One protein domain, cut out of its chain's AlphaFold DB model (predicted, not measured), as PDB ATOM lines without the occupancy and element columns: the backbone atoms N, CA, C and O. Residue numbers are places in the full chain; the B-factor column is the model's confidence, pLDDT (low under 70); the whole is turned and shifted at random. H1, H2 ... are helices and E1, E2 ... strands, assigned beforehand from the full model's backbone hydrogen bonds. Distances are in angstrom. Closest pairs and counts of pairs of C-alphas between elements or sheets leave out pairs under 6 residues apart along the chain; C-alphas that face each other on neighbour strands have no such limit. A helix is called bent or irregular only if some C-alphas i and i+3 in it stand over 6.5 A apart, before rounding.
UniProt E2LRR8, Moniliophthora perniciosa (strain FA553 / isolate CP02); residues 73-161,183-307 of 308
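AT A GLANCE: This is residues 73 to 161 and 183 to 307 of the 308 residues of a protein of Moniliophthora perniciosa (strain FA553 / isolate CP02) (UniProt E2LRR8). A strongly twisted sheet of five strands has H1 over one face, while the long helix H7 runs on from E5 past one end of the strands, and its residues 299 to 306 stick out, standing free. Past the other end of E4 and E5 is a small head with H5 and H6, and a loop with H2 reaches out on its own, residues 99 to 104 standing free. The 214 printed residues hold seven named helices and five named strands, in the order H1 H2 H3 E1 E2 H4 E3 E4 H5 H6 E5 H7, and the mixed sheet runs E2 E1 E3 E5 E4. The class is mixed, helices and strands, with 101 residues, under half, in named elements. The whole is only just loose, close to compact, with a radius of gyration of the C-alphas of 20.5 A and spans of 67 by 53 by 38 A.

IN THESE COORDINATES: H1, residues 73 to 90, begins at C-alpha 73 (150.317, 124.183, 130.351) and is 25.0 A long; it is only just irregular, C-alphas 81 and 84 being 6.54 A apart. H2 is residues 103 to 108, H3 114 to 119, E1 121 to 125, E2 142 to 146, H4 195 to 198 and E3 215 to 220. E4, residues 241 to 250, measures 22.6 A and bends by 79 degrees at residue 244. H5 is residues 257 to 261, H6 267 to 270 and E5 275 to 283, 24.4 A. H7, residues 284 to 306, measures 33.6 A and ends at C-alpha 306 (163.792, 167.283, 131.163).

HOW THE PARTS SIT: E2 and E1 are parallel, with N 123 and O 143 at 2.8 A. E1 and E3 are parallel, with N 124 and O 215 at 2.8 A. E3 and E5 are antiparallel, with N 277 and O 220 at 2.7 A, and so are E5 and E4, with N 242 and O 282 at 2.8 A. H1 is on this sheet, making two layers, a helix on one face of a sheet; C-alphas 75 and 280 are its closest to E5, 6.5 A. H1 and H3 only just touch, with 3 pairs of C-alphas within 8 A, closest Leu 88 and Ile 116 at 7.4 A. H7 only grazes the sheet, with residues 284 to 290. Every O i to N i+4 pair is within hydrogen-bond range in H5 and H7, against 12 of 14 in H1, 0 of 2 in H2 and 0 of 2 in H3; O i to N i+3 gives 1 of 3 in H2 and 2 of 3 in H3.

THE WHOLE: C-alphas 258 and 307, the two farthest apart, are 70.9 A apart. Residues 162 to 182 are not printed, and C-alphas 161 and 183 are 13.8 A apart across that cut. The links H1 to H2, E1 to E2, H4 to E3 and E3 to E4 are long. Mean pLDDT of the printed part is 85.6; 31 residues are under 70, among them 99 to 110 and 199 to 208.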
ATOM      1  N   LEU A  73     149.220 123.762 129.473       92.31
ATOM      2  CA  LEU A  73     150.317 124.183 130.351       92.31
ATOM      3  C   LEU A  73     151.435 124.869 129.562       92.31
ATOM      4  O   LEU A  73     151.991 125.869 130.008       92.31
ATOM      5  N   THR A  74     151.764 124.351 128.377       93.94
ATOM      6  CA  THR A  74     152.790 124.956 127.520       93.94
ATOM      7  C   THR A  74     152.338 126.304 126.957       93.94
ATOM      8  O   THR A  74     153.164 127.204 126.824       93.94
ATOM      9  N   ILE A  75     151.047 126.473 126.660       94.31
ATOM     10  CA  ILE A  75     150.487 127.749 126.223       94.31
ATOM     11  C   ILE A  75     150.540 128.780 127.349       94.31
ATOM     12  O   ILE A  75     151.061 129.869 127.108       94.31
ATOM     13  N   ALA A  76     150.114 128.432 128.565       92.44
ATOM     14  CA  ALA A  76     150.235 129.320 129.723       92.44
ATOM     15  C   ALA A  76     151.699 129.725 129.980       92.44
ATOM     16  O   ALA A  76     152.011 130.908 130.098       92.44
ATOM     17  N   TYR A  77     152.627 128.763 129.922       92.31
ATOM     18  CA  TYR A  77     154.062 129.042 130.004       92.31
ATOM     19  C   TYR A  77     154.549 129.958 128.868       92.31
ATOM     20  O   TYR A  77     155.343 130.866 129.092       92.31
ATOM     21  N   SER A  78     154.077 129.752 127.634       93.12
ATOM     22  CA  SER A  78     154.447 130.603 126.496       93.12
ATOM     23  C   SER A  78     153.902 132.025 126.627       93.12
ATOM     24  O   SER A  78     154.577 132.972 126.225       93.12
ATOM     25  N   PHE A  79     152.723 132.183 127.231       93.31
ATOM     26  CA  PHE A  79     152.157 133.485 127.547       93.31
ATOM     27  C   PHE A  79     153.054 134.226 128.544       93.31
ATOM     28  O   PHE A  79     153.497 135.338 128.260       93.31
ATOM     29  N   GLU A  80     153.411 133.572 129.651       90.88
ATOM     30  CA  GLU A  80     154.246 134.152 130.705       90.88
ATOM     31  C   GLU A  80     155.683 134.446 130.250       90.88
ATOM     32  O   GLU A  80     156.208 135.519 130.529       90.88
ATOM     33  N   MET A  81     156.321 133.520 129.529       89.50
ATOM     34  CA  MET A  81     157.764 133.580 129.258       89.50
ATOM     35  C   MET A  81     158.128 134.167 127.895       89.50
ATOM     36  O   MET A  81     159.286 134.527 127.683       89.50
ATOM     37  N   LYS A  82     157.184 134.257 126.950       91.69
ATOM     38  CA  LYS A  82     157.446 134.812 125.612       91.69
ATOM     39  C   LYS A  82     156.617 136.058 125.345       91.69
ATOM     40  O   LYS A  82     157.194 137.108 125.080       91.69
ATOM     41  N   GLU A  83     155.294 135.955 125.435       93.94
ATOM     42  CA  GLU A  83     154.401 137.038 124.999       93.94
ATOM     43  C   GLU A  83     154.469 138.259 125.920       93.94
ATOM     44  O   GLU A  83     154.627 139.393 125.468       93.94
ATOM     45  N   LEU A  84     154.414 138.039 127.232       93.00
ATOM     46  CA  LEU A  84     154.449 139.117 128.213       93.00
ATOM     47  C   LEU A  84     155.801 139.868 128.242       93.00
ATOM     48  O   LEU A  84     155.796 141.101 128.159       93.00
ATOM     49  N   PRO A  85     156.970 139.194 128.259       92.19
ATOM     50  CA  PRO A  85     158.262 139.852 128.077       92.19
ATOM     51  C   PRO A  85     158.398 140.564 126.730       92.19
ATOM     52  O   PRO A  85     158.980 141.648 126.676       92.19
ATOM     53  N   TRP A  86     157.846 140.007 125.646       92.50
ATOM     54  CA  TRP A  86     157.815 140.676 124.343       92.50
ATOM     55  C   TRP A  86     157.036 141.997 124.410       92.50
ATOM     56  O   TRP A  86     157.519 143.025 123.927       92.50
ATOM     57  N   LEU A  87     155.882 142.015 125.082       93.19
ATOM     58  CA  LEU A  87     155.086 143.227 125.284       93.19
ATOM     59  C   LEU A  87     155.842 144.287 126.110       93.19
ATOM     60  O   LEU A  87     155.830 145.475 125.779       93.19
ATOM     61  N   LEU A  88     156.550 143.871 127.162       91.69
ATOM     62  CA  LEU A  88     157.396 144.770 127.958       91.69
ATOM     63  C   LEU A  88     158.595 145.303 127.162       91.69
ATOM     64  O   LEU A  88     158.969 146.465 127.312       91.69
ATOM     65  N   ASN A  89     159.193 144.479 126.302       91.06
ATOM     66  CA  ASN A  89     160.323 144.877 125.466       91.06
ATOM     67  C   ASN A  89     159.903 145.897 124.396       91.06
ATOM     68  O   ASN A  89     160.521 146.950 124.262       91.06
ATOM     69  N   THR A  90     158.804 145.636 123.682       89.94
ATOM     70  CA  THR A  90     158.275 146.547 122.646       89.94
ATOM     71  C   THR A  90     157.883 147.915 123.205       89.94
ATOM     72  O   THR A  90     158.000 148.929 122.519       89.94
ATOM     73  N   THR A  91     157.471 147.964 124.471       89.75
ATOM     74  CA  THR A  91     157.152 149.207 125.181       89.75
ATOM     75  C   THR A  91     158.334 149.832 125.921       89.75
ATOM     76  O   THR A  91     158.176 150.891 126.525       89.75
ATOM     77  N   GLY A  92     159.518 149.212 125.896       85.75
ATOM     78  CA  GLY A  92     160.696 149.690 126.623       85.75
ATOM     79  C   GLY A  92     160.528 149.694 128.149       85.75
ATOM     80  O   GLY A  92     161.200 150.463 128.834       85.75
ATOM     81  N   LEU A  93     159.598 148.892 128.677       85.62
ATOM     82  CA  LEU A  93     159.379 148.685 130.115       85.62
ATOM     83  C   LEU A  93     160.216 147.536 130.681       85.62
ATOM     84  O   LEU A  93     160.329 147.412 131.900       85.62
ATOM     85  N   LEU A  94     160.799 146.709 129.814       83.94
ATOM     86  CA  LEU A  94     161.699 145.642 130.218       83.94
ATOM     87  C   LEU A  94     163.043 146.244 130.679       83.94
ATOM     88  O   LEU A  94     163.687 146.946 129.890       83.94
ATOM     89  N   PRO A  95     163.486 146.013 131.930       75.25
ATOM     90  CA  PRO A  95     164.790 146.488 132.375       75.25
ATOM     91  C   PRO A  95     165.909 145.786 131.587       75.25
ATOM     92  O   PRO A  95     165.778 144.602 131.265       75.25
ATOM     93  N   PRO A  96     167.019 146.483 131.272       74.12
ATOM     94  CA  PRO A  96     168.167 145.832 130.659       74.12
ATOM     95  C   PRO A  96     168.721 144.762 131.614       74.12
ATOM     96  O   PRO A  96     168.699 144.968 132.833       74.12
ATOM     97  N   PRO A  97     169.225 143.631 131.090       73.00
ATOM     98  CA  PRO A  97     169.831 142.611 131.933       73.00
ATOM     99  C   PRO A  97     171.014 143.211 132.710       73.00
ATOM    100  O   PRO A  97     171.737 144.054 132.164       73.00
ATOM    101  N   PRO A  98     171.231 142.810 133.975       70.56
ATOM    102  CA  PRO A  98     172.366 143.296 134.747       70.56
ATOM    103  C   PRO A  98     173.682 142.919 134.045       70.56
ATOM    104  O   PRO A  98     173.772 141.839 133.452       70.56
ATOM    105  N   PRO A  99     174.719 143.774 134.102       69.94
ATOM    106  CA  PRO A  99     176.018 143.451 133.527       69.94
ATOM    107  C   PRO A  99     176.645 142.296 134.320       69.94
ATOM    108  O   PRO A  99     177.155 142.492 135.419       69.94
ATOM    109  N   SER A 100     176.586 141.083 133.771       65.75
ATOM    110  CA  SER A 100     177.212 139.891 134.347       65.75
ATOM    111  C   SER A 100     178.238 139.312 133.380       65.75
ATOM    112  O   SER A 100     177.997 139.203 132.181       65.75
ATOM    113  N   THR A 101     179.395 138.925 133.913       64.44
ATOM    114  CA  THR A 101     180.468 138.241 133.178       64.44
ATOM    115  C   THR A 101     180.231 136.735 133.040       64.44
ATOM    116  O   THR A 101     180.896 136.085 132.234       64.44
ATOM    117  N   ASN A 102     179.270 136.169 133.778       64.81
ATOM    118  CA  ASN A 102     178.962 134.741 133.757       64.81
ATOM    119  C   ASN A 102     177.662 134.467 132.993       64.81
ATOM    120  O   ASN A 102     176.579 134.833 133.444       64.81
ATOM    121  N   LYS A 103     177.767 133.725 131.884       60.97
ATOM    122  CA  LYS A 103     176.625 133.316 131.043       60.97
ATOM    123  C   LYS A 103     175.529 132.578 131.822       60.97
ATOM    124  O   LYS A 103     174.357 132.786 131.545       60.97
ATOM    125  N   HIS A 104     175.902 131.795 132.836       57.66
ATOM    126  CA  HIS A 104     174.955 131.049 133.675       57.66
ATOM    127  C   HIS A 104     174.021 131.966 134.485       57.66
ATOM    128  O   HIS A 104     172.854 131.650 134.681       57.66
ATOM    129  N   TYR A 105     174.497 133.152 134.888       55.19
ATOM    130  CA  TYR A 105     173.650 134.133 135.568       55.19
ATOM    131  C   TYR A 105     172.634 134.766 134.611       55.19
ATOM    132  O   TYR A 105     171.639 135.305 135.065       55.19
ATOM    133  N   GLN A 106     172.840 134.729 133.294       52.69
ATOM    134  CA  GLN A 106     171.925 135.363 132.342       52.69
ATOM    135  C   GLN A 106     170.674 134.510 132.061       52.69
ATOM    136  O   GLN A 106     169.654 135.053 131.650       52.69
ATOM    137  N   GLU A 107     170.735 133.201 132.331       56.16
ATOM    138  CA  GLU A 107     169.631 132.249 132.134       56.16
ATOM    139  C   GLU A 107     168.736 132.086 133.381       56.16
ATOM    140  O   GLU A 107     167.578 131.698 133.252       56.16
ATOM    141  N   GLU A 108     169.230 132.422 134.579       57.94
ATOM    142  CA  GLU A 108     168.524 132.187 135.855       57.94
ATOM    143  C   GLU A 108     167.613 133.333 136.331       57.94
ATOM    144  O   GLU A 108     166.794 133.127 137.229       57.94
ATOM    145  N   HIS A 109     167.710 134.541 135.766       63.97
ATOM    146  CA  HIS A 109     166.875 135.654 136.229       63.97
ATOM    147  C   HIS A 109     165.507 135.617 135.551       63.97
ATOM    148  O   HIS A 109     165.361 135.980 134.383       63.97
ATOM    149  N   ALA A 110     164.492 135.217 136.318       69.81
ATOM    150  CA  ALA A 110     163.102 135.419 135.942       69.81
ATOM    151  C   ALA A 110     162.862 136.910 135.654       69.81
ATOM    152  O   ALA A 110     163.216 137.780 136.456       69.81
ATOM    153  N   VAL A 111     162.284 137.202 134.490       77.44
ATOM    154  CA  VAL A 111     161.906 138.563 134.108       77.44
ATOM    155  C   VAL A 111     160.892 139.093 135.123       77.44
ATOM    156  O   VAL A 111     159.894 138.432 135.398       77.44
ATOM    157  N   ASP A 112     161.119 140.291 135.666       82.25
ATOM    158  CA  ASP A 112     160.135 140.924 136.547       82.25
ATOM    159  C   ASP A 112     158.915 141.396 135.739       82.25
ATOM    160  O   ASP A 112     158.962 142.375 134.991       82.25
ATOM    161  N   LEU A 113     157.805 140.681 135.915       86.50
ATOM    162  CA  LEU A 113     156.528 140.909 135.243       86.50
ATOM    163  C   LEU A 113     155.638 141.946 135.952       86.50
ATOM    164  O   LEU A 113     154.538 142.239 135.485       86.50
ATOM    165  N   SER A 114     156.092 142.560 137.049       85.69
ATOM    166  CA  SER A 114     155.271 143.463 137.874       85.69
ATOM    167  C   SER A 114     154.668 144.649 137.105       85.69
ATOM    168  O   SER A 114     153.581 145.119 137.446       85.69
ATOM    169  N   ARG A 115     155.348 145.122 136.049       88.38
ATOM    170  CA  ARG A 115     154.923 146.254 135.201       88.38
ATOM    171  C   ARG A 115     153.764 145.942 134.260       88.38
ATOM    172  O   ARG A 115     153.190 146.854 133.678       88.38
ATOM    173  N   ILE A 116     153.380 144.677 134.132       90.75
ATOM    174  CA  ILE A 116     152.276 144.270 133.255       90.75
ATOM    175  C   ILE A 116     150.932 144.800 133.752       90.75
ATOM    176  O   ILE A 116     150.053 145.092 132.945       90.75
ATOM    177  N   LYS A 117     150.820 145.052 135.060       89.12
ATOM    178  CA  LYS A 117     149.660 145.707 135.680       89.12
ATOM    179  C   LYS A 117     149.291 147.037 135.013       89.12
ATOM    180  O   LYS A 117     148.112 147.367 134.945       89.12
ATOM    181  N   ASP A 118     150.267 147.765 134.466       87.88
ATOM    182  CA  ASP A 118     150.041 149.060 133.810       87.88
ATOM    183  C   ASP A 118     149.231 148.923 132.501       87.88
ATOM    184  O   ASP A 118     148.598 149.879 132.048       87.88
ATOM    185  N   PHE A 119     149.217 147.730 131.896       88.94
ATOM    186  CA  PHE A 119     148.469 147.441 130.671       88.94
ATOM    187  C   PHE A 119     147.017 147.027 130.927       88.94
ATOM    188  O   PHE A 119     146.212 147.091 129.990       88.94
ATOM    189  N   ASN A 120     146.687 146.619 132.162       91.69
ATOM    190  CA  ASN A 120     145.377 146.089 132.550       91.69
ATOM    191  C   ASN A 120     144.873 145.057 131.523       91.69
ATOM    192  O   ASN A 120     143.919 145.324 130.792       91.69
ATOM    193  N   LEU A 121     145.642 143.981 131.319       93.75
ATOM    194  CA  LEU A 121     145.375 142.983 130.280       93.75
ATOM    195  C   LEU A 121     144.282 142.019 130.728       93.75
ATOM    196  O   LEU A 121     144.324 141.548 131.858       93.75
ATOM    197  N   THR A 122     143.391 141.657 129.812       93.06
ATOM    198  CA  THR A 122     142.358 140.646 130.056       93.06
ATOM    199  C   THR A 122     142.605 139.416 129.186       93.06
ATOM    200  O   THR A 122     142.629 139.511 127.952       93.06
ATOM    201  N   LEU A 123     142.799 138.267 129.832       93.56
ATOM    202  CA  LEU A 123     142.901 136.948 129.218       93.56
ATOM    203  C   LEU A 123     141.560 136.230 129.354       93.56
ATOM    204  O   LEU A 123     141.145 135.880 130.453       93.56
ATOM    205  N   CYS A 124     140.907 135.976 128.231       92.62
ATOM    206  CA  CYS A 124     139.628 135.294 128.220       92.62
ATOM    207  C   CYS A 124     139.776 133.788 128.004       92.62
ATOM    208  O   CYS A 124     140.600 133.333 127.203       92.62
ATOM    209  N   VAL A 125     138.928 133.024 128.686       91.69
ATOM    210  CA  VAL A 125     138.800 131.572 128.538       91.69
ATOM    211  C   VAL A 125     137.337 131.235 128.251       91.69
ATOM    212  O   VAL A 125     136.439 131.707 128.942       91.69
ATOM    213  N   GLY A 126     137.094 130.443 127.205       88.50
ATOM    214  CA  GLY A 126     135.752 129.996 126.814       88.50
ATOM    215  C   GLY A 126     135.564 128.497 127.031       88.50
ATOM    216  O   GLY A 126     135.736 127.986 128.134       88.50
ATOM    217  N   LYS A 127     135.291 127.767 125.947       88.81
ATOM    218  CA  LYS A 127     135.023 126.316 125.941       88.81
ATOM    219  C   LYS A 127     136.078 125.427 126.617       88.81
ATOM    220  O   LYS A 127     135.764 124.318 127.027       88.81
ATOM    221  N   GLU A 128     137.310 125.906 126.788       89.44
ATOM    222  CA  GLU A 128     138.401 125.175 127.454       89.44
ATOM    223  C   GLU A 128     138.565 125.518 128.946       89.44
ATOM    224  O   GLU A 128     139.598 125.218 129.550       89.44
ATOM    225  N   TRP A 129     137.541 126.107 129.573       87.81
ATOM    226  CA  TRP A 129     137.564 126.499 130.984       87.81
ATOM    227  C   TRP A 129     137.907 125.348 131.941       87.81
ATOM    228  O   TRP A 129     138.437 125.573 133.013       87.81
ATOM    229  N   TYR A 130     137.665 124.085 131.604       87.50
ATOM    230  CA  TYR A 130     137.975 122.968 132.506       87.50
ATOM    231  C   TYR A 130     139.459 122.543 132.460       87.50
ATOM    232  O   TYR A 130     139.882 121.676 133.229       87.50
ATOM    233  N   ARG A 131     140.283 123.144 131.587       86.31
ATOM    234  CA  ARG A 131     141.704 122.804 131.392       86.31
ATOM    235  C   ARG A 131     142.646 123.864 131.962       86.31
ATOM    236  O   ARG A 131     143.487 124.399 131.247       86.31
ATOM    237  N   PHE A 132     142.546 124.074 133.274       69.94
ATOM    238  CA  PHE A 132     143.348 125.025 134.064       69.94
ATOM    239  C   PHE A 132     143.033 126.512 133.792       69.94
ATOM    240  O   PHE A 132     143.918 127.273 133.408       69.94
ATOM    241  N   PRO A 133     141.802 126.972 134.060       62.91
ATOM    242  CA  PRO A 133     141.324 128.308 133.677       62.91
ATOM    243  C   PRO A 133     141.762 129.444 134.614       62.91
ATOM    244  O   PRO A 133     141.145 130.500 134.643       62.91
ATOM    245  N   GLY A 134     142.730 129.210 135.494       69.38
ATOM    246  CA  GLY A 134     142.892 130.039 136.685       69.38
ATOM    247  C   GLY A 134     144.066 131.005 136.631       69.38
ATOM    248  O   GLY A 134     145.103 130.721 136.033       69.38
ATOM    249  N   HIS A 135     143.975 132.041 137.465       81.19
ATOM    250  CA  HIS A 135     145.080 132.914 137.883       81.19
ATOM    251  C   HIS A 135     146.292 132.166 138.489       81.19
ATOM    252  O   HIS A 135     147.299 132.779 138.813       81.19
ATOM    253  N   PHE A 136     146.221 130.844 138.681       83.56
ATOM    254  CA  PHE A 136     147.352 130.044 139.159       83.56
ATOM    255  C   PHE A 136     148.481 129.927 138.123       83.56
ATOM    256  O   PHE A 136     149.643 129.855 138.507       83.56
ATOM    257  N   LEU A 137     148.144 129.889 136.829       86.62
ATOM    258  CA  LEU A 137     149.111 129.753 135.727       86.62
ATOM    259  C   LEU A 137     149.327 131.066 134.962       86.62
ATOM    260  O   LEU A 137     149.964 131.075 133.913       86.62
ATOM    261  N   VAL A 138     148.748 132.157 135.459       89.50
ATOM    262  CA  VAL A 138     148.768 133.470 134.821       89.50
ATOM    263  C   VAL A 138     149.392 134.451 135.811       89.50
ATOM    264  O   VAL A 138     148.967 134.491 136.967       89.50
ATOM    265  N   PRO A 139     150.410 135.230 135.412       88.62
ATOM    266  CA  PRO A 139     151.094 136.127 136.330       88.62
ATOM    267  C   PRO A 139     150.190 137.275 136.790       88.62
ATOM    268  O   PRO A 139     149.277 137.717 136.093       88.62
ATOM    269  N   ASN A 140     150.495 137.809 137.974       86.75
ATOM    270  CA  ASN A 140     149.750 138.923 138.555       86.75
ATOM    271  C   ASN A 140     149.764 140.156 137.635       86.75
ATOM    272  O   ASN A 140     150.833 140.647 137.272       86.75
ATOM    273  N   GLY A 141     148.591 140.733 137.373       87.19
ATOM    274  CA  GLY A 141     148.427 141.906 136.505       87.19
ATOM    275  C   GLY A 141     147.809 141.613 135.144       87.19
ATOM    276  O   GLY A 141     147.613 142.545 134.365       87.19
ATOM    277  N   VAL A 142     147.496 140.346 134.881       91.94
ATOM    278  CA  VAL A 142     146.564 139.933 133.837       91.94
ATOM    279  C   VAL A 142     145.320 139.380 134.525       91.94
ATOM    280  O   VAL A 142     145.433 138.456 135.333       91.94
ATOM    281  N   ASP A 143     144.165 139.945 134.201       90.19
ATOM    282  CA  ASP A 143     142.877 139.487 134.708       90.19
ATOM    283  C   ASP A 143     142.372 138.346 133.826       90.19
ATOM    284  O   ASP A 143     142.370 138.452 132.595       90.19
ATOM    285  N   VAL A 144     141.984 137.232 134.446       90.81
ATOM    286  CA  VAL A 144     141.441 136.069 133.737       90.81
ATOM    287  C   VAL A 144     139.925 136.095 133.820       90.81
ATOM    288  O   VAL A 144     139.377 136.022 134.915       90.81
ATOM    289  N   GLU A 145     139.260 136.156 132.669       89.94
ATOM    290  CA  GLU A 145     137.803 136.259 132.575       89.94
ATOM    291  C   GLU A 145     137.194 135.116 131.763       89.94
ATOM    292  O   GLU A 145     137.808 134.584 130.833       89.94
ATOM    293  N   PHE A 146     135.959 134.752 132.100       89.38
ATOM    294  CA  PHE A 146     135.186 133.782 131.334       89.38
ATOM    295  C   PHE A 146     134.330 134.492 130.289       89.38
ATOM    296  O   PHE A 146     133.693 135.504 130.577       89.38
ATOM    297  N   ILE A 147     134.310 133.962 129.066       91.00
ATOM    298  CA  ILE A 147     133.364 134.389 128.025       91.00
ATOM    299  C   ILE A 147     132.186 133.425 127.968       91.00
ATOM    300  O   ILE A 147     132.335 132.247 128.283       91.00
ATOM    301  N   GLN A 148     131.027 133.907 127.527       87.00
ATOM    302  CA  GLN A 148     129.877 133.034 127.310       87.00
ATOM    303  C   GLN A 148     130.185 131.996 126.219       87.00
ATOM    304  O   GLN A 148     130.782 132.317 125.191       87.00
ATOM    305  N   HIS A 149     129.778 130.753 126.453       88.38
ATOM    306  CA  HIS A 149     130.035 129.606 125.583       88.38
ATOM    307  C   HIS A 149     128.876 128.595 125.700       88.38
ATOM    308  O   HIS A 149     127.980 128.788 126.520       88.38
ATOM    309  N   ASP A 150     128.863 127.506 124.926       90.62
ATOM    310  CA  ASP A 150     127.687 126.613 124.789       90.62
ATOM    311  C   ASP A 150     127.421 125.714 126.013       90.62
ATOM    312  O   ASP A 150     126.573 124.817 125.994       90.62
ATOM    313  N   PHE A 151     128.158 125.920 127.101       89.81
ATOM    314  CA  PHE A 151     127.980 125.154 128.324       89.81
ATOM    315  C   PHE A 151     127.193 125.986 129.330       89.81
ATOM    316  O   PHE A 151     127.707 126.934 129.910       89.81
ATOM    317  N   HIS A 152     125.953 125.556 129.553       89.69
ATOM    318  CA  HIS A 152     124.976 126.168 130.456       89.69
ATOM    319  C   HIS A 152     125.028 125.581 131.878       89.69
ATOM    320  O   HIS A 152     124.002 125.419 132.540       89.69
ATOM    321  N   GLY A 153     126.215 125.168 132.323       91.06
ATOM    322  CA  GLY A 153     126.439 124.709 133.692       91.06
ATOM    323  C   GLY A 153     127.067 125.795 134.562       91.06
ATOM    324  O   GLY A 153     127.424 126.870 134.083       91.06
ATOM    325  N   LEU A 154     127.245 125.501 135.848       90.00
ATOM    326  CA  LEU A 154     127.862 126.434 136.782       90.00
ATOM    327  C   LEU A 154     129.375 126.522 136.530       90.00
ATOM    328  O   LEU A 154     130.106 125.541 136.691       90.00
ATOM    329  N   LEU A 155     129.851 127.707 136.144       89.38
ATOM    330  CA  LEU A 155     131.280 127.988 136.002       89.38
ATOM    331  C   LEU A 155     131.936 128.268 137.362       89.38
ATOM    332  O   LEU A 155     131.246 128.608 138.321       89.38
ATOM    333  N   PRO A 156     133.268 128.162 137.482       87.00
ATOM    334  CA  PRO A 156     133.976 128.667 138.653       87.00
ATOM    335  C   PRO A 156     133.821 130.190 138.782       87.00
ATOM    336  O   PRO A 156     133.973 130.906 137.799       87.00
ATOM    337  N   GLY A 157     133.560 130.682 139.995       82.62
ATOM    338  CA  GLY A 157     133.520 132.118 140.287       82.62
ATOM    339  C   GLY A 157     134.887 132.685 140.690       82.62
ATOM    340  O   GLY A 157     135.768 131.955 141.163       82.62
ATOM    341  N   HIS A 158     135.058 134.001 140.551       81.50
ATOM    342  CA  HIS A 158     136.276 134.692 140.984       81.50
ATOM    343  C   HIS A 158     136.353 134.817 142.502       81.50
ATOM    344  O   HIS A 158     135.360 135.040 143.196       81.50
ATOM    345  N   PHE A 159     137.572 134.738 143.033       78.62
ATOM    346  CA  PHE A 159     137.795 135.062 144.436       78.62
ATOM    347  C   PHE A 159     137.640 136.572 144.652       78.62
ATOM    348  O   PHE A 159     138.154 137.359 143.854       78.62
ATOM    349  N   PRO A 160     136.994 137.009 145.748       73.69
ATOM    350  CA  PRO A 160     136.830 138.427 146.020       73.69
ATOM    351  C   PRO A 160     138.196 139.100 146.182       73.69
ATOM    352  O   PRO A 160     139.058 138.616 146.928       73.69
ATOM    353  N   ALA A 161     138.376 140.245 145.517       66.62
ATOM    354  CA  ALA A 161     139.562 141.074 145.684       66.62
ATOM    355  C   ALA A 161     139.769 141.398 147.173       66.62
ATOM    356  O   ALA A 161     138.817 141.665 147.915       66.62
ATOM    357  N   GLN A 183     131.914 132.100 151.636       79.06
ATOM    358  CA  GLN A 183     130.978 131.483 150.704       79.06
ATOM    359  C   GLN A 183     130.780 132.442 149.519       79.06
ATOM    360  O   GLN A 183     130.394 133.588 149.755       79.06
ATOM    361  N   PRO A 184     131.089 132.024 148.279       79.06
ATOM    362  CA  PRO A 184     130.832 132.842 147.102       79.06
ATOM    363  C   PRO A 184     129.326 132.976 146.876       79.06
ATOM    364  O   PRO A 184     128.580 132.015 147.071       79.06
ATOM    365  N   ASP A 185     128.903 134.155 146.439       80.62
ATOM    366  CA  ASP A 185     127.544 134.376 145.950       80.62
ATOM    367  C   ASP A 185     127.386 133.736 144.550       80.62
ATOM    368  O   ASP A 185     128.382 133.494 143.869       80.62
ATOM    369  N   GLY A 186     126.156 133.432 144.122       83.06
ATOM    370  CA  GLY A 186     125.875 132.898 142.773       83.06
ATOM    371  C   GLY A 186     126.119 131.392 142.582       83.06
ATOM    372  O   GLY A 186     125.863 130.847 141.513       83.06
ATOM    373  N   LEU A 187     126.567 130.667 143.608       87.38
ATOM    374  CA  LEU A 187     126.684 129.207 143.528       87.38
ATOM    375  C   LEU A 187     125.350 128.520 143.836       87.38
ATOM    376  O   LEU A 187     124.667 128.869 144.799       87.38
ATOM    377  N   ASN A 188     125.010 127.504 143.041       89.62
ATOM    378  CA  ASN A 188     123.801 126.700 143.203       89.62
ATOM    379  C   ASN A 188     124.117 125.193 143.229       89.62
ATOM    380  O   ASN A 188     125.066 124.729 142.596       89.62
ATOM    381  N   ASP A 189     123.278 124.417 143.917       92.12
ATOM    382  CA  ASP A 189     123.468 122.968 144.107       92.12
ATOM    383  C   ASP A 189     123.025 122.118 142.898       92.12
ATOM    384  O   ASP A 189     123.136 120.891 142.919       92.12
ATOM    385  N   LEU A 190     122.505 122.748 141.838       93.25
ATOM    386  CA  LEU A 190     121.938 122.073 140.665       93.25
ATOM    387  C   LEU A 190     122.831 122.163 139.421       93.25
ATOM    388  O   LEU A 190     122.435 121.679 138.360       93.25
ATOM    389  N   ASN A 191     124.024 122.755 139.544       91.50
ATOM    390  CA  ASN A 191     124.929 123.027 138.425       91.50
ATOM    391  C   ASN A 191     124.233 123.787 137.274       91.50
ATOM    392  O   ASN A 191     124.467 123.504 136.102       91.50
ATOM    393  N   GLN A 192     123.340 124.713 137.616       91.75
ATOM    394  CA  GLN A 192     122.686 125.608 136.663       91.75
ATOM    395  C   GLN A 192     123.613 126.771 136.312       91.75
ATOM    396  O   GLN A 192     124.409 127.198 137.151       91.75
ATOM    397  N   GLU A 193     123.504 127.265 135.079       89.75
ATOM    398  CA  GLU A 193     124.223 128.448 134.606       89.75
ATOM    399  C   GLU A 193     123.991 129.642 135.534       89.75
ATOM    400  O   GLU A 193     122.857 129.958 135.892       89.75
ATOM    401  N   GLU A 194     125.083 130.313 135.885       88.56
ATOM    402  CA  GLU A 194     125.070 131.533 136.678       88.56
ATOM    403  C   GLU A 194     125.706 132.664 135.847       88.56
ATOM    404  O   GLU A 194     126.932 132.683 135.669       88.56
ATOM    405  N   PRO A 195     124.905 133.619 135.337       84.38
ATOM    406  CA  PRO A 195     125.399 134.686 134.467       84.38
ATOM    407  C   PRO A 195     126.427 135.618 135.104       84.38
ATOM    408  O   PRO A 195     127.230 136.225 134.395       84.38
ATOM    409  N   SER A 196     126.436 135.718 136.437       81.50
ATOM    410  CA  SER A 196     127.372 136.574 137.169       81.50
ATOM    411  C   SER A 196     128.844 136.212 136.950       81.50
ATOM    412  O   SER A 196     129.709 137.074 137.073       81.50
ATOM    413  N   HIS A 197     129.137 134.966 136.569       83.56
ATOM    414  CA  HIS A 197     130.505 134.468 136.395       83.56
ATOM    415  C   HIS A 197     131.167 134.876 135.070       83.56
ATOM    416  O   HIS A 197     132.375 134.716 134.918       83.56
ATOM    417  N   TYR A 198     130.398 135.405 134.121       78.00
ATOM    418  CA  TYR A 198     130.899 135.940 132.851       78.00
ATOM    419  C   TYR A 198     130.284 137.312 132.542       78.00
ATOM    420  O   TYR A 198     130.225 137.724 131.383       78.00
ATOM    421  N   SER A 199     129.803 138.034 133.560       59.88
ATOM    422  CA  SER A 199     129.265 139.393 133.422       59.88
ATOM    423  C   SER A 199     130.205 140.424 134.040       59.88
ATOM    424  O   SER A 199     130.657 140.244 135.167       59.88
ATOM    425  N   ILE A 200     130.461 141.524 133.328       59.50
ATOM    426  CA  ILE A 200     131.367 142.595 133.790       59.50
ATOM    427  C   ILE A 200     130.635 143.594 134.703       59.50
ATOM    428  O   ILE A 200     131.257 144.239 135.546       59.50
ATOM    429  N   ASP A 201     129.310 143.699 134.574       47.97
ATOM    430  CA  ASP A 201     128.517 144.717 135.263       47.97
ATOM    431  C   ASP A 201     127.571 144.117 136.311       47.97
ATOM    432  O   ASP A 201     126.895 143.116 136.079       47.97
ATOM    433  N   PHE A 202     127.445 144.817 137.447       50.31
ATOM    434  CA  PHE A 202     126.597 144.471 138.604       50.31
ATOM    435  C   PHE A 202     125.106 144.268 138.267       50.31
ATOM    436  O   PHE A 202     124.349 143.725 139.063       50.31
ATOM    437  N   LEU A 203     124.671 144.717 137.088       49.50
ATOM    438  CA  LEU A 203     123.300 144.576 136.604       49.50
ATOM    439  C   LEU A 203     123.041 143.239 135.888       49.50
ATOM    440  O   LEU A 203     121.958 143.090 135.326       49.50
ATOM    441  N   PHE A 204     124.006 142.305 135.853       54.09
ATOM    442  CA  PHE A 204     123.904 140.958 135.250       54.09
ATOM    443  C   PHE A 204     123.343 140.932 133.814       54.09
ATOM    444  O   PHE A 204     122.816 139.928 133.344       54.09
ATOM    445  N   THR A 205     123.437 142.059 133.113       42.84
ATOM    446  CA  THR A 205     122.796 142.313 131.812       42.84
ATOM    447  C   THR A 205     123.809 142.461 130.684       42.84
ATOM    448  O   THR A 205     123.419 142.450 129.520       42.84
ATOM    449  N   ALA A 206     125.099 142.566 131.019       52.41
ATOM    450  CA  ALA A 206     126.199 142.678 130.073       52.41
ATOM    451  C   ALA A 206     127.178 141.512 130.268       52.41
ATOM    452  O   ALA A 206     127.924 141.461 131.249       52.41
ATOM    453  N   GLN A 207     127.161 140.569 129.326       61.97
ATOM    454  CA  GLN A 207     128.154 139.502 129.217       61.97
ATOM    455  C   GLN A 207     129.517 140.096 128.854       61.97
ATOM    456  O   GLN A 207     129.558 141.113 128.161       61.97
ATOM    457  N   VAL A 208     130.619 139.455 129.262       69.88
ATOM    458  CA  VAL A 208     131.974 139.748 128.769       69.88
ATOM    459  C   VAL A 208     131.951 139.571 127.247       69.88
ATOM    460  O   VAL A 208     131.925 138.437 126.759       69.88
ATOM    461  N   PRO A 209     131.934 140.660 126.455       80.56
ATOM    462  CA  PRO A 209     131.948 140.539 125.013       80.56
ATOM    463  C   PRO A 209     133.321 140.025 124.611       80.56
ATOM    464  O   PRO A 209     134.336 140.527 125.080       80.56
ATOM    465  N   VAL A 210     133.394 139.123 123.640       84.81
ATOM    466  CA  VAL A 210     134.684 138.635 123.120       84.81
ATOM    467  C   VAL A 210     135.588 139.786 122.631       84.81
ATOM    468  O   VAL A 210     136.814 139.698 122.644       84.81
ATOM    469  N   GLY A 211     134.989 140.921 122.254       84.25
ATOM    470  CA  GLY A 211     135.690 142.152 121.892       84.25
ATOM    471  C   GLY A 211     136.327 142.943 123.047       84.25
ATOM    472  O   GLY A 211     137.014 143.928 122.768       84.25
ATOM    473  N   THR A 212     136.126 142.588 124.321       87.88
ATOM    474  CA  THR A 212     136.852 143.198 125.459       87.88
ATOM    475  C   THR A 212     138.147 142.465 125.791       87.88
ATOM    476  O   THR A 212     139.058 143.081 126.344       87.88
ATOM    477  N   CYS A 213     138.255 141.204 125.379       92.38
ATOM    478  CA  CYS A 213     139.408 140.341 125.580       92.38
ATOM    479  C   CYS A 213     140.622 140.819 124.773       92.38
ATOM    480  O   CYS A 213     140.530 141.049 123.561       92.38
ATOM    481  N   ASP A 214     141.778 140.944 125.428       95.31
ATOM    482  CA  ASP A 214     143.042 141.239 124.745       95.31
ATOM    483  C   ASP A 214     143.725 139.958 124.271       95.31
ATOM    484  O   ASP A 214     144.308 139.927 123.187       95.31
ATOM    485  N   TYR A 215     143.605 138.900 125.071       95.44
ATOM    486  CA  TYR A 215     144.035 137.554 124.734       95.44
ATOM    487  C   TYR A 215     142.873 136.583 124.907       95.44
ATOM    488  O   TYR A 215     141.995 136.797 125.741       95.44
ATOM    489  N   LEU A 216     142.872 135.512 124.124       94.56
ATOM    490  CA  LEU A 216     141.861 134.466 124.174       94.56
ATOM    491  C   LEU A 216     142.538 133.107 124.029       94.56
ATOM    492  O   LEU A 216     143.358 132.914 123.132       94.56
ATOM    493  N   ILE A 217     142.193 132.168 124.903       94.38
ATOM    494  CA  ILE A 217     142.589 130.769 124.752       94.38
ATOM    495  C   ILE A 217     141.475 130.034 124.014       94.38
ATOM    496  O   ILE A 217     140.333 130.010 124.474       94.38
ATOM    497  N   ASP A 218     141.818 129.434 122.877       93.88
ATOM    498  CA  ASP A 218     140.876 128.721 122.018       93.88
ATOM    499  C   ASP A 218     141.454 127.374 121.566       93.88
ATOM    500  O   ASP A 218     142.664 127.228 121.380       93.88
ATOM    501  N   LEU A 219     140.573 126.393 121.378       94.50
ATOM    502  CA  LEU A 219     140.898 125.085 120.813       94.50
ATOM    503  C   LEU A 219     140.122 124.906 119.513       94.50
ATOM    504  O   LEU A 219     138.902 124.743 119.524       94.50
ATOM    505  N   ASP A 220     140.831 124.930 118.395       94.75
ATOM    506  CA  ASP A 220     140.241 124.739 117.078       94.75
ATOM    507  C   ASP A 220     140.480 123.313 116.572       94.75
ATOM    508  O   ASP A 220     141.554 122.757 116.774       94.75
ATOM    509  N   PHE A 221     139.507 122.722 115.880       95.25
ATOM    510  CA  PHE A 221     139.653 121.413 115.232       95.25
ATOM    511  C   PHE A 221     139.498 121.581 113.716       95.25
ATOM    512  O   PHE A 221     138.376 121.557 113.213       95.25
ATOM    513  N   PRO A 222     140.598 121.769 112.958       93.38
ATOM    514  CA  PRO A 222     140.514 122.052 111.527       93.38
ATOM    515  C   PRO A 222     139.921 120.923 110.685       93.38
ATOM    516  O   PRO A 222     139.219 121.206 109.717       93.38
ATOM    517  N   GLU A 223     140.198 119.669 111.046       92.62
ATOM    518  CA  GLU A 223     139.709 118.484 110.326       92.62
ATOM    519  C   GLU A 223     138.213 118.240 110.561       92.62
ATOM    520  O   GLU A 223     137.492 117.846 109.646       92.62
ATOM    521  N   HIS A 224     137.738 118.525 111.777       94.12
ATOM    522  CA  HIS A 224     136.355 118.313 112.203       94.12
ATOM    523  C   HIS A 224     135.820 119.580 112.890       94.12
ATOM    524  O   HIS A 224     135.676 119.607 114.115       94.12
ATOM    525  N   PRO A 225     135.554 120.652 112.125       93.12
ATOM    526  CA  PRO A 225     135.174 121.931 112.701       93.12
ATOM    527  C   PRO A 225     133.797 121.859 113.359       93.12
ATOM    528  O   PRO A 225     132.840 121.331 112.791       93.12
ATOM    529  N   ILE A 226     133.706 122.426 114.559       88.19
ATOM    530  CA  ILE A 226     132.461 122.620 115.302       88.19
ATOM    531  C   ILE A 226     132.326 124.123 115.525       88.19
ATOM    532  O   ILE A 226     133.252 124.756 116.027       88.19
ATOM    533  N   GLU A 227     131.192 124.678 115.113       91.06
ATOM    534  CA  GLU A 227     130.888 126.103 115.203       91.06
ATOM    535  C   GLU A 227     129.489 126.295 115.777       91.06
ATOM    536  O   GLU A 227     128.545 125.597 115.394       91.06
ATOM    537  N   SER A 228     129.355 127.275 116.662       90.94
ATOM    538  CA  SER A 228     128.071 127.762 117.153       90.94
ATOM    539  C   SER A 228     128.062 129.288 117.196       90.94
ATOM    540  O   SER A 228     129.072 129.943 116.927       90.94
ATOM    541  N   ALA A 229     126.910 129.879 117.519       89.81
ATOM    542  CA  ALA A 229     126.788 131.331 117.625       89.81
ATOM    543  C   ALA A 229     127.687 131.923 118.732       89.81
ATOM    544  O   ALA A 229     128.163 133.048 118.581       89.81
ATOM    545  N   LEU A 230     127.918 131.173 119.818       88.25
ATOM    546  CA  LEU A 230     128.740 131.585 120.963       88.25
ATOM    547  C   LEU A 230     130.191 131.087 120.852       88.25
ATOM    548  O   LEU A 230     131.111 131.725 121.367       88.25
ATOM    549  N   GLU A 231     130.415 129.986 120.132       90.69
ATOM    550  CA  GLU A 231     131.731 129.382 119.907       90.69
ATOM    551  C   GLU A 231     132.104 129.339 118.411       90.69
ATOM    552  O   GLU A 231     132.283 128.260 117.834       90.69
ATOM    553  N   PRO A 232     132.244 130.492 117.732       92.88
ATOM    554  CA  PRO A 232     132.844 130.523 116.410       92.88
ATOM    555  C   PRO A 232     134.336 130.164 116.486       92.88
ATOM    556  O   PRO A 232     134.985 130.261 117.529       92.88
ATOM    557  N   ARG A 233     134.925 129.809 115.344       93.69
ATOM    558  CA  ARG A 233     136.356 129.478 115.248       93.69
ATOM    559  C   ARG A 233     137.226 130.731 115.283       93.69
ATOM    560  O   ARG A 233     137.629 131.261 114.243       93.69
ATOM    561  N   TYR A 234     137.535 131.212 116.484       93.00
ATOM    562  CA  TYR A 234     138.334 132.421 116.693       93.00
ATOM    563  C   TYR A 234     139.724 132.322 116.058       93.00
ATOM    564  O   TYR A 234     140.205 133.299 115.480       93.00
ATOM    565  N   ALA A 235     140.339 131.135 116.067       92.62
ATOM    566  CA  ALA A 235     141.646 130.899 115.448       92.62
ATOM    567  C   ALA A 235     141.686 131.148 113.922       92.62
ATOM    568  O   ALA A 235     142.754 131.442 113.379       92.62
ATOM    569  N   VAL A 236     140.544 131.061 113.227       94.19
ATOM    570  CA  VAL A 236     140.425 131.298 111.773       94.19
ATOM    571  C   VAL A 236     140.202 132.785 111.457       94.19
ATOM    572  O   VAL A 236     140.524 133.254 110.362       94.19
ATOM    573  N   GLN A 237     139.700 133.565 112.419       93.81
ATOM    574  CA  GLN A 237     139.359 134.981 112.259       93.81
ATOM    575  C   GLN A 237     140.602 135.888 112.274       93.81
ATOM    576  O   GLN A 237     140.820 136.685 113.186       93.81
ATOM    577  N   THR A 238     141.396 135.815 111.207       94.56
ATOM    578  CA  THR A 238     142.673 136.537 111.046       94.56
ATOM    579  C   THR A 238     142.566 138.067 111.066       94.56
ATOM    580  O   THR A 238     143.581 138.746 111.243       94.56
ATOM    581  N   GLN A 239     141.369 138.630 110.880       94.00
ATOM    582  CA  GLN A 239     141.136 140.078 110.941       94.00
ATOM    583  C   GLN A 239     141.203 140.605 112.381       94.00
ATOM    584  O   GLN A 239     141.811 141.646 112.627       94.00
ATOM    585  N   THR A 240     140.630 139.864 113.333       94.12
ATOM    586  CA  THR A 240     140.557 140.257 114.750       94.12
ATOM    587  C   THR A 240     141.693 139.641 115.556       94.12
ATOM    588  O   THR A 240     142.346 140.321 116.353       94.12
ATOM    589  N   TRP A 241     141.941 138.352 115.323       96.06
ATOM    590  CA  TRP A 241     142.816 137.525 116.135       96.06
ATOM    591  C   TRP A 241     144.111 137.188 115.405       96.06
ATOM    592  O   TRP A 241     144.160 136.957 114.195       96.06
ATOM    593  N   GLU A 242     145.189 137.159 116.169       96.19
ATOM    594  CA  GLU A 242     146.499 136.691 115.754       96.19
ATOM    595  C   GLU A 242     146.872 135.447 116.552       96.19
ATOM    596  O   GLU A 242     146.747 135.428 117.775       96.19
ATOM    597  N   ARG A 243     147.351 134.412 115.864       96.31
ATOM    598  CA  ARG A 243     147.805 133.164 116.480       96.31
ATOM    599  C   ARG A 243     149.224 133.358 117.019       96.31
ATOM    600  O   ARG A 243     150.180 133.230 116.263       96.31
ATOM    601  N   VAL A 244     149.357 133.678 118.307       95.12
ATOM    602  CA  VAL A 244     150.663 133.936 118.945       95.12
ATOM    603  C   VAL A 244     151.431 132.638 119.162       95.12
ATOM    604  O   VAL A 244     152.606 132.522 118.820       95.12
ATOM    605  N   SER A 245     150.763 131.652 119.751       95.44
ATOM    606  CA  SER A 245     151.353 130.366 120.106       95.44
ATOM    607  C   SER A 245     150.280 129.305 119.951       95.44
ATOM    608  O   SER A 245     149.204 129.441 120.525       95.44
ATOM    609  N   CYS A 246     150.549 128.275 119.157       96.25
ATOM    610  CA  CYS A 246     149.622 127.178 118.916       96.25
ATOM    611  C   CYS A 246     150.362 125.855 119.016       96.25
ATOM    612  O   CYS A 246     151.492 125.731 118.538       96.25
ATOM    613  N   LEU A 247     149.715 124.873 119.629       96.25
ATOM    614  CA  LEU A 247     150.259 123.538 119.809       96.25
ATOM    615  C   LEU A 247     149.221 122.490 119.413       96.25
ATOM    616  O   LEU A 247     148.029 122.707 119.648       96.25
ATOM    617  N   PRO A 248     149.663 121.353 118.852       95.56
ATOM    618  CA  PRO A 248     148.759 120.273 118.514       95.56
ATOM    619  C   PRO A 248     148.131 119.704 119.787       95.56
ATOM    620  O   PRO A 248     148.794 119.518 120.811       95.56
ATOM    621  N   PHE A 249     146.847 119.402 119.701       95.31
ATOM    622  CA  PHE A 249     146.046 118.871 120.786       95.31
ATOM    623  C   PHE A 249     145.172 117.736 120.265       95.31
ATOM    624  O   PHE A 249     144.551 117.855 119.214       95.31
ATOM    625  N   LEU A 250     145.142 116.606 120.968       95.75
ATOM    626  CA  LEU A 250     144.470 115.415 120.455       95.75
ATOM    627  C   LEU A 250     142.942 115.579 120.423       95.75
ATOM    628  O   LEU A 250     142.316 115.819 121.460       95.75
ATOM    629  N   ASP A 251     142.336 115.322 119.265       95.44
ATOM    630  CA  ASP A 251     140.886 115.215 119.138       95.44
ATOM    631  C   ASP A 251     140.415 113.846 119.640       95.44
ATOM    632  O   ASP A 251     140.531 112.812 118.975       95.44
ATOM    633  N   ALA A 252     139.877 113.830 120.856       93.06
ATOM    634  CA  ALA A 252     139.429 112.605 121.505       93.06
ATOM    635  C   ALA A 252     138.153 112.001 120.891       93.06
ATOM    636  O   ALA A 252     137.867 110.834 121.191       93.06
ATOM    637  N   ARG A 253     137.383 112.766 120.097       93.31
ATOM    638  CA  ARG A 253     136.124 112.313 119.478       93.31
ATOM    639  C   ARG A 253     136.393 111.475 118.234       93.31
ATOM    640  O   ARG A 253     135.771 110.430 118.073       93.31
ATOM    641  N   TYR A 254     137.351 111.905 117.417       94.50
ATOM    642  CA  TYR A 254     137.691 111.261 116.144       94.50
ATOM    643  C   TYR A 254     138.962 110.397 116.201       94.50
ATOM    644  O   TYR A 254     139.403 109.869 115.185       94.50
ATOM    645  N   SER A 255     139.533 110.190 117.394       94.94
ATOM    646  CA  SER A 255     140.680 109.294 117.600       94.94
ATOM    647  C   SER A 255     140.277 107.963 118.256       94.94
ATOM    648  O   SER A 255     139.500 107.956 119.219       94.94
ATOM    649  N   PRO A 256     140.835 106.818 117.816       94.50
ATOM    650  CA  PRO A 256     140.514 105.507 118.370       94.50
ATOM    651  C   PRO A 256     140.997 105.362 119.818       94.50
ATOM    652  O   PRO A 256     141.988 105.962 120.239       94.50
ATOM    653  N   LEU A 257     140.330 104.495 120.589       93.50
ATOM    654  CA  LEU A 257     140.576 104.353 122.029       93.50
ATOM    655  C   LEU A 257     142.023 103.975 122.372       93.50
ATOM    656  O   LEU A 257     142.598 104.550 123.292       93.50
ATOM    657  N   LEU A 258     142.630 103.039 121.643       92.62
ATOM    658  CA  LEU A 258     144.022 102.659 121.899       92.62
ATOM    659  C   LEU A 258     145.000 103.767 121.490       92.62
ATOM    660  O   LEU A 258     145.947 104.019 122.230       92.62
ATOM    661  N   GLY A 259     144.731 104.473 120.385       92.19
ATOM    662  CA  GLY A 259     145.569 105.572 119.890       92.19
ATOM    663  C   GLY A 259     145.607 106.776 120.833       92.19
ATOM    664  O   GLY A 259     146.667 107.368 121.026       92.19
ATOM    665  N   ARG A 260     144.482 107.093 121.488       92.94
ATOM    666  CA  ARG A 260     144.396 108.174 122.491       92.94
ATOM    667  C   ARG A 260     144.915 107.784 123.876       92.94
ATOM    668  O   ARG A 260     145.325 108.644 124.657       92.94
ATOM    669  N   VAL A 261     144.858 106.494 124.222       93.69
ATOM    670  CA  VAL A 261     145.294 106.011 125.540       93.69
ATOM    671  C   VAL A 261     146.796 105.753 125.555       93.69
ATOM    672  O   VAL A 261     147.465 106.181 126.492       93.69
ATOM    673  N   LEU A 262     147.332 105.088 124.535       94.94
ATOM    674  CA  LEU A 262     148.725 104.662 124.481       94.94
ATOM    675  C   LEU A 262     149.520 105.477 123.463       94.94
ATOM    676  O   LEU A 262     149.009 105.956 122.449       94.94
ATOM    677  N   TRP A 263     150.811 105.602 123.739       95.12
ATOM    678  CA  TRP A 263     151.777 106.171 122.819       95.12
ATOM    679  C   TRP A 263     152.750 105.088 122.380       95.12
ATOM    680  O   TRP A 263     153.352 104.401 123.211       95.12
ATOM    681  N   VAL A 264     152.892 104.938 121.071       92.56
ATOM    682  CA  VAL A 264     153.844 104.023 120.449       92.56
ATOM    683  C   VAL A 264     154.655 104.832 119.441       92.56
ATOM    684  O   VAL A 264     154.070 105.601 118.671       92.56
ATOM    685  N   PRO A 265     155.991 104.694 119.427       89.19
ATOM    686  CA  PRO A 265     156.812 105.367 118.435       89.19
ATOM    687  C   PRO A 265     156.488 104.842 117.032       89.19
ATOM    688  O   PRO A 265     156.375 103.637 116.813       89.19
ATOM    689  N   GLY A 266     156.368 105.752 116.068       89.56
ATOM    690  CA  GLY A 266     156.142 105.416 114.664       89.56
ATOM    691  C   GLY A 266     155.056 106.264 114.017       89.56
ATOM    692  O   GLY A 266     154.078 106.667 114.644       89.56
ATOM    693  N   GLU A 267     155.227 106.536 112.728       87.25
ATOM    694  CA  GLU A 267     154.331 107.420 111.983       87.25
ATOM    695  C   GLU A 267     152.931 106.822 111.809       87.25
ATOM    696  O   GLU A 267     151.941 107.517 112.011       87.25
ATOM    697  N   ARG A 268     152.843 105.505 111.573       90.31
ATOM    698  CA  ARG A 268     151.562 104.787 111.472       90.31
ATOM    699  C   ARG A 268     150.695 104.962 112.714       90.31
ATOM    700  O   ARG A 268     149.494 105.117 112.583       90.31
ATOM    701  N   TRP A 269     151.297 104.944 113.908       89.12
ATOM    702  CA  TRP A 269     150.561 105.147 115.158       89.12
ATOM    703  C   TRP A 269     150.047 106.581 115.274       89.12
ATOM    704  O   TRP A 269     148.904 106.803 115.656       89.12
ATOM    705  N   ARG A 270     150.877 107.559 114.895       84.38
ATOM    706  CA  ARG A 270     150.520 108.984 114.922       84.38
ATOM    707  C   ARG A 270     149.403 109.330 113.939       84.38
ATOM    708  O   ARG A 270     148.580 110.174 114.267       84.38
ATOM    709  N   GLN A 271     149.366 108.664 112.785       89.94
ATOM    710  CA  GLN A 271     148.336 108.835 111.752       89.94
ATOM    711  C   GLN A 271     146.960 108.280 112.156       89.94
ATOM    712  O   GLN A 271     145.968 108.623 111.526       89.94
ATOM    713  N   LEU A 272     146.870 107.436 113.194       91.44
ATOM    714  CA  LEU A 272     145.577 106.942 113.696       91.44
ATOM    715  C   LEU A 272     144.769 108.026 114.415       91.44
ATOM    716  O   LEU A 272     143.562 107.874 114.586       91.44
ATOM    717  N   ASN A 273     145.445 109.062 114.900       94.06
ATOM    718  CA  ASN A 273     144.871 110.089 115.748       94.06
ATOM    719  C   ASN A 273     144.606 111.360 114.937       94.06
ATOM    720  O   ASN A 273     145.459 111.779 114.155       94.06
ATOM    721  N   SER A 274     143.457 111.983 115.189       95.12
ATOM    722  CA  SER A 274     143.090 113.295 114.644       95.12
ATOM    723  C   SER A 274     143.523 114.402 115.607       95.12
ATOM    724  O   SER A 274     143.553 114.195 116.827       95.12
ATOM    725  N   TRP A 275     143.857 115.579 115.082       95.12
ATOM    726  CA  TRP A 275     144.451 116.664 115.869       95.12
ATOM    727  C   TRP A 275     143.714 117.991 115.680       95.12
ATOM    728  O   TRP A 275     143.207 118.304 114.607       95.12
ATOM    729  N   GLY A 276     143.685 118.777 116.750       95.38
ATOM    730  CA  GLY A 276     143.307 120.183 116.761       95.38
ATOM    731  C   GLY A 276     144.474 121.076 117.167       95.38
ATOM    732  O   GLY A 276     145.539 120.600 117.560       95.38
ATOM    733  N   ASP A 277     144.244 122.378 117.108       95.69
ATOM    734  CA  ASP A 277     145.181 123.424 117.473       95.69
ATOM    735  C   ASP A 277     144.706 124.118 118.752       95.69
ATOM    736  O   ASP A 277     143.706 124.836 118.754       95.69
ATOM    737  N   TYR A 278     145.447 123.935 119.843       95.75
ATOM    738  CA  TYR A 278     145.242 124.681 121.080       95.75
ATOM    739  C   TYR A 278     146.094 125.950 121.035       95.75
ATOM    740  O   TYR A 278     147.328 125.880 121.031       95.75
ATOM    741  N   CYS A 279     145.443 127.107 120.969       95.69
ATOM    742  CA  CYS A 279     146.063 128.379 120.635       95.69
ATOM    743  C   CYS A 279     145.856 129.446 121.710       95.69
ATOM    744  O   CYS A 279     144.762 129.636 122.237       95.69
ATOM    745  N   LEU A 280     146.911 130.224 121.936       95.88
ATOM    746  CA  LEU A 280     146.825 131.571 122.477       95.88
ATOM    747  C   LEU A 280     146.620 132.551 121.325       95.88
ATOM    748  O   LEU A 280     147.485 132.708 120.453       95.88
ATOM    749  N   LEU A 281     145.481 133.225 121.350       96.56
ATOM    750  CA  LEU A 281     145.107 134.249 120.395       96.56
ATOM    751  C   LEU A 281     145.304 135.632 121.010       96.56
ATOM    752  O   LEU A 281     144.968 135.863 122.170       96.56
ATOM    753  N   ARG A 282     145.820 136.565 120.214       96.69
ATOM    754  CA  ARG A 282     145.972 137.978 120.566       96.69
ATOM    755  C   ARG A 282     145.036 138.834 119.736       96.69
ATOM    756  O   ARG A 282     145.003 138.710 118.513       96.69
ATOM    757  N   ASN A 283     144.321 139.741 120.383       96.88
ATOM    758  CA  ASN A 283     143.502 140.730 119.704       96.88
ATOM    759  C   ASN A 283     144.395 141.849 119.154       96.88
ATOM    760  O   ASN A 283     144.945 142.651 119.917       96.88
ATOM    761  N   LYS A 284     144.520 141.923 117.823       94.88
ATOM    762  CA  LYS A 284     145.429 142.860 117.144       94.88
ATOM    763  C   LYS A 284     145.125 144.309 117.517       94.88
ATOM    764  O   LYS A 284     145.981 145.023 118.034       94.88
ATOM    765  N   GLY A 285     143.874 144.722 117.321       94.12
ATOM    766  CA  GLY A 285     143.474 146.118 117.475       94.12
ATOM    767  C   GLY A 285     143.522 146.617 118.920       94.12
ATOM    768  O   GLY A 285     143.763 147.801 119.149       94.12
ATOM    769  N   ARG A 286     143.286 145.752 119.912       94.12
ATOM    770  CA  ARG A 286     143.302 146.157 121.328       94.12
ATOM    771  C   ARG A 286     144.702 146.223 121.903       94.12
ATOM    772  O   ARG A 286     145.052 147.232 122.517       94.12
ATOM    773  N   VAL A 287     145.500 145.179 121.684       94.56
ATOM    774  CA  VAL A 287     146.865 145.135 122.211       94.56
ATOM    775  C   VAL A 287     147.701 146.244 121.583       94.56
ATOM    776  O   VAL A 287     148.390 146.958 122.308       94.56
ATOM    777  N   GLU A 288     147.548 146.506 120.282       94.44
ATOM    778  CA  GLU A 288     148.222 147.628 119.619       94.44
ATOM    779  C   GLU A 288     147.833 148.988 120.223       94.44
ATOM    780  O   GLU A 288     148.704 149.800 120.545       94.44
ATOM    781  N   LYS A 289     146.540 149.230 120.487       94.44
ATOM    782  CA  LYS A 289     146.087 150.455 121.173       94.44
ATOM    783  C   LYS A 289     146.714 150.607 122.559       94.44
ATOM    784  O   LYS A 289     147.092 151.718 122.935       94.44
ATOM    785  N   LYS A 290     146.834 149.515 123.320       93.44
ATOM    786  CA  LYS A 290     147.471 149.524 124.646       93.44
ATOM    787  C   LYS A 290     148.969 149.808 124.551       93.44
ATOM    788  O   LYS A 290     149.456 150.660 125.289       93.44
ATOM    789  N   ILE A 291     149.670 149.196 123.597       93.19
ATOM    790  CA  ILE A 291     151.087 149.475 123.309       93.19
ATOM    791  C   ILE A 291     151.288 150.963 122.996       93.19
ATOM    792  O   ILE A 291     152.117 151.625 123.624       93.19
ATOM    793  N   LEU A 292     150.496 151.519 122.072       93.12
ATOM    794  CA  LEU A 292     150.588 152.926 121.680       93.12
ATOM    795  C   LEU A 292     150.309 153.870 122.856       93.12
ATOM    796  O   LEU A 292     151.052 154.833 123.058       93.12
ATOM    797  N   LYS A 293     149.285 153.578 123.667       91.69
ATOM    798  CA  LYS A 293     148.958 154.354 124.871       91.69
ATOM    799  C   LYS A 293     150.138 154.396 125.847       91.69
ATOM    800  O   LYS A 293     150.491 155.473 126.329       91.69
ATOM    801  N   THR A 294     150.781 153.256 126.093       88.50
ATOM    802  CA  THR A 294     151.944 153.156 126.985       88.50
ATOM    803  C   THR A 294     153.155 153.913 126.433       88.50
ATOM    804  O   THR A 294     153.798 154.667 127.167       88.50
ATOM    805  N   LEU A 295     153.435 153.801 125.130       88.94
ATOM    806  CA  LEU A 295     154.537 154.516 124.476       88.94
ATOM    807  C   LEU A 295     154.363 156.042 124.524       88.94
ATOM    808  O   LEU A 295     155.323 156.772 124.786       88.94
ATOM    809  N   VAL A 296     153.142 156.540 124.295       88.38
ATOM    810  CA  VAL A 296     152.829 157.973 124.424       88.38
ATOM    811  C   VAL A 296     153.001 158.426 125.874       88.38
ATOM    812  O   VAL A 296     153.672 159.430 126.117       88.38
ATOM    813  N   GLY A 297     152.480 157.658 126.837       83.00
ATOM    814  CA  GLY A 297     152.644 157.940 128.265       83.00
ATOM    815  C   GLY A 297     154.114 158.066 128.678       83.00
ATOM    816  O   GLY A 297     154.494 159.033 129.337       83.00
ATOM    817  N   GLN A 298     154.980 157.163 128.213       81.06
ATOM    818  CA  GLN A 298     156.416 157.238 128.492       81.06
ATOM    819  C   GLN A 298     157.100 158.467 127.882       81.06
ATOM    820  O   GLN A 298     157.958 159.072 128.529       81.06
ATOM    821  N   LYS A 299     156.752 158.848 126.644       78.25
ATOM    822  CA  LYS A 299     157.317 160.048 126.001       78.25
ATOM    823  C   LYS A 299     156.971 161.310 126.791       78.25
ATOM    824  O   LYS A 299     157.856 162.129 127.029       78.25
ATOM    825  N   VAL A 300     155.728 161.435 127.260       77.25
ATOM    826  CA  VAL A 300     155.287 162.568 128.093       77.25
ATOM    827  C   VAL A 300     156.078 162.631 129.405       77.25
ATOM    828  O   VAL A 300     156.579 163.696 129.768       77.25
ATOM    829  N   VAL A 301     156.279 161.493 130.079       74.75
ATOM    830  CA  VAL A 301     157.063 161.424 131.328       74.75
ATOM    831  C   VAL A 301     158.527 161.828 131.112       74.75
ATOM    832  O   VAL A 301     159.092 162.547 131.937       74.75
ATOM    833  N   LYS A 302     159.152 161.408 130.002       72.88
ATOM    834  CA  LYS A 302     160.541 161.787 129.682       72.88
ATOM    835  C   LYS A 302     160.687 163.291 129.418       72.88
ATOM    836  O   LYS A 302     161.632 163.892 129.918       72.88
ATOM    837  N   VAL A 303     159.740 163.905 128.703       69.12
ATOM    838  CA  VAL A 303     159.752 165.355 128.420       69.12
ATOM    839  C   VAL A 303     159.500 166.183 129.685       69.12
ATOM    840  O   VAL A 303     160.131 167.221 129.867       69.12
ATOM    841  N   GLY A 304     158.628 165.722 130.588       62.47
ATOM    842  CA  GLY A 304     158.387 166.382 131.876       62.47
ATOM    843  C   GLY A 304     159.617 166.391 132.792       62.47
ATOM    844  O   GLY A 304     159.908 167.410 133.407       62.47
ATOM    845  N   LYS A 305     160.390 165.295 132.822       64.44
ATOM    846  CA  LYS A 305     161.643 165.196 133.597       64.44
ATOM    847  C   LYS A 305     162.808 166.018 133.036       64.44
ATOM    848  O   LYS A 305     163.748 166.268 133.771       64.44
ATOM    849  N   GLN A 306     162.774 166.404 131.761       56.50
ATOM    850  CA  GLN A 306     163.792 167.283 131.163       56.50
ATOM    851  C   GLN A 306     163.496 168.778 131.355       56.50
ATOM    852  O   GLN A 306     164.367 169.601 131.089       56.50
ATOM    853  N   LYS A 307     162.273 169.140 131.766       54.84
ATOM    854  CA  LYS A 307     161.849 170.533 131.986       54.84
ATOM    855  C   LYS A 307     161.816 170.946 133.464       54.84
ATOM    856  O   LYS A 307     161.482 172.096 133.739       54.84
TER     857      LYS A 307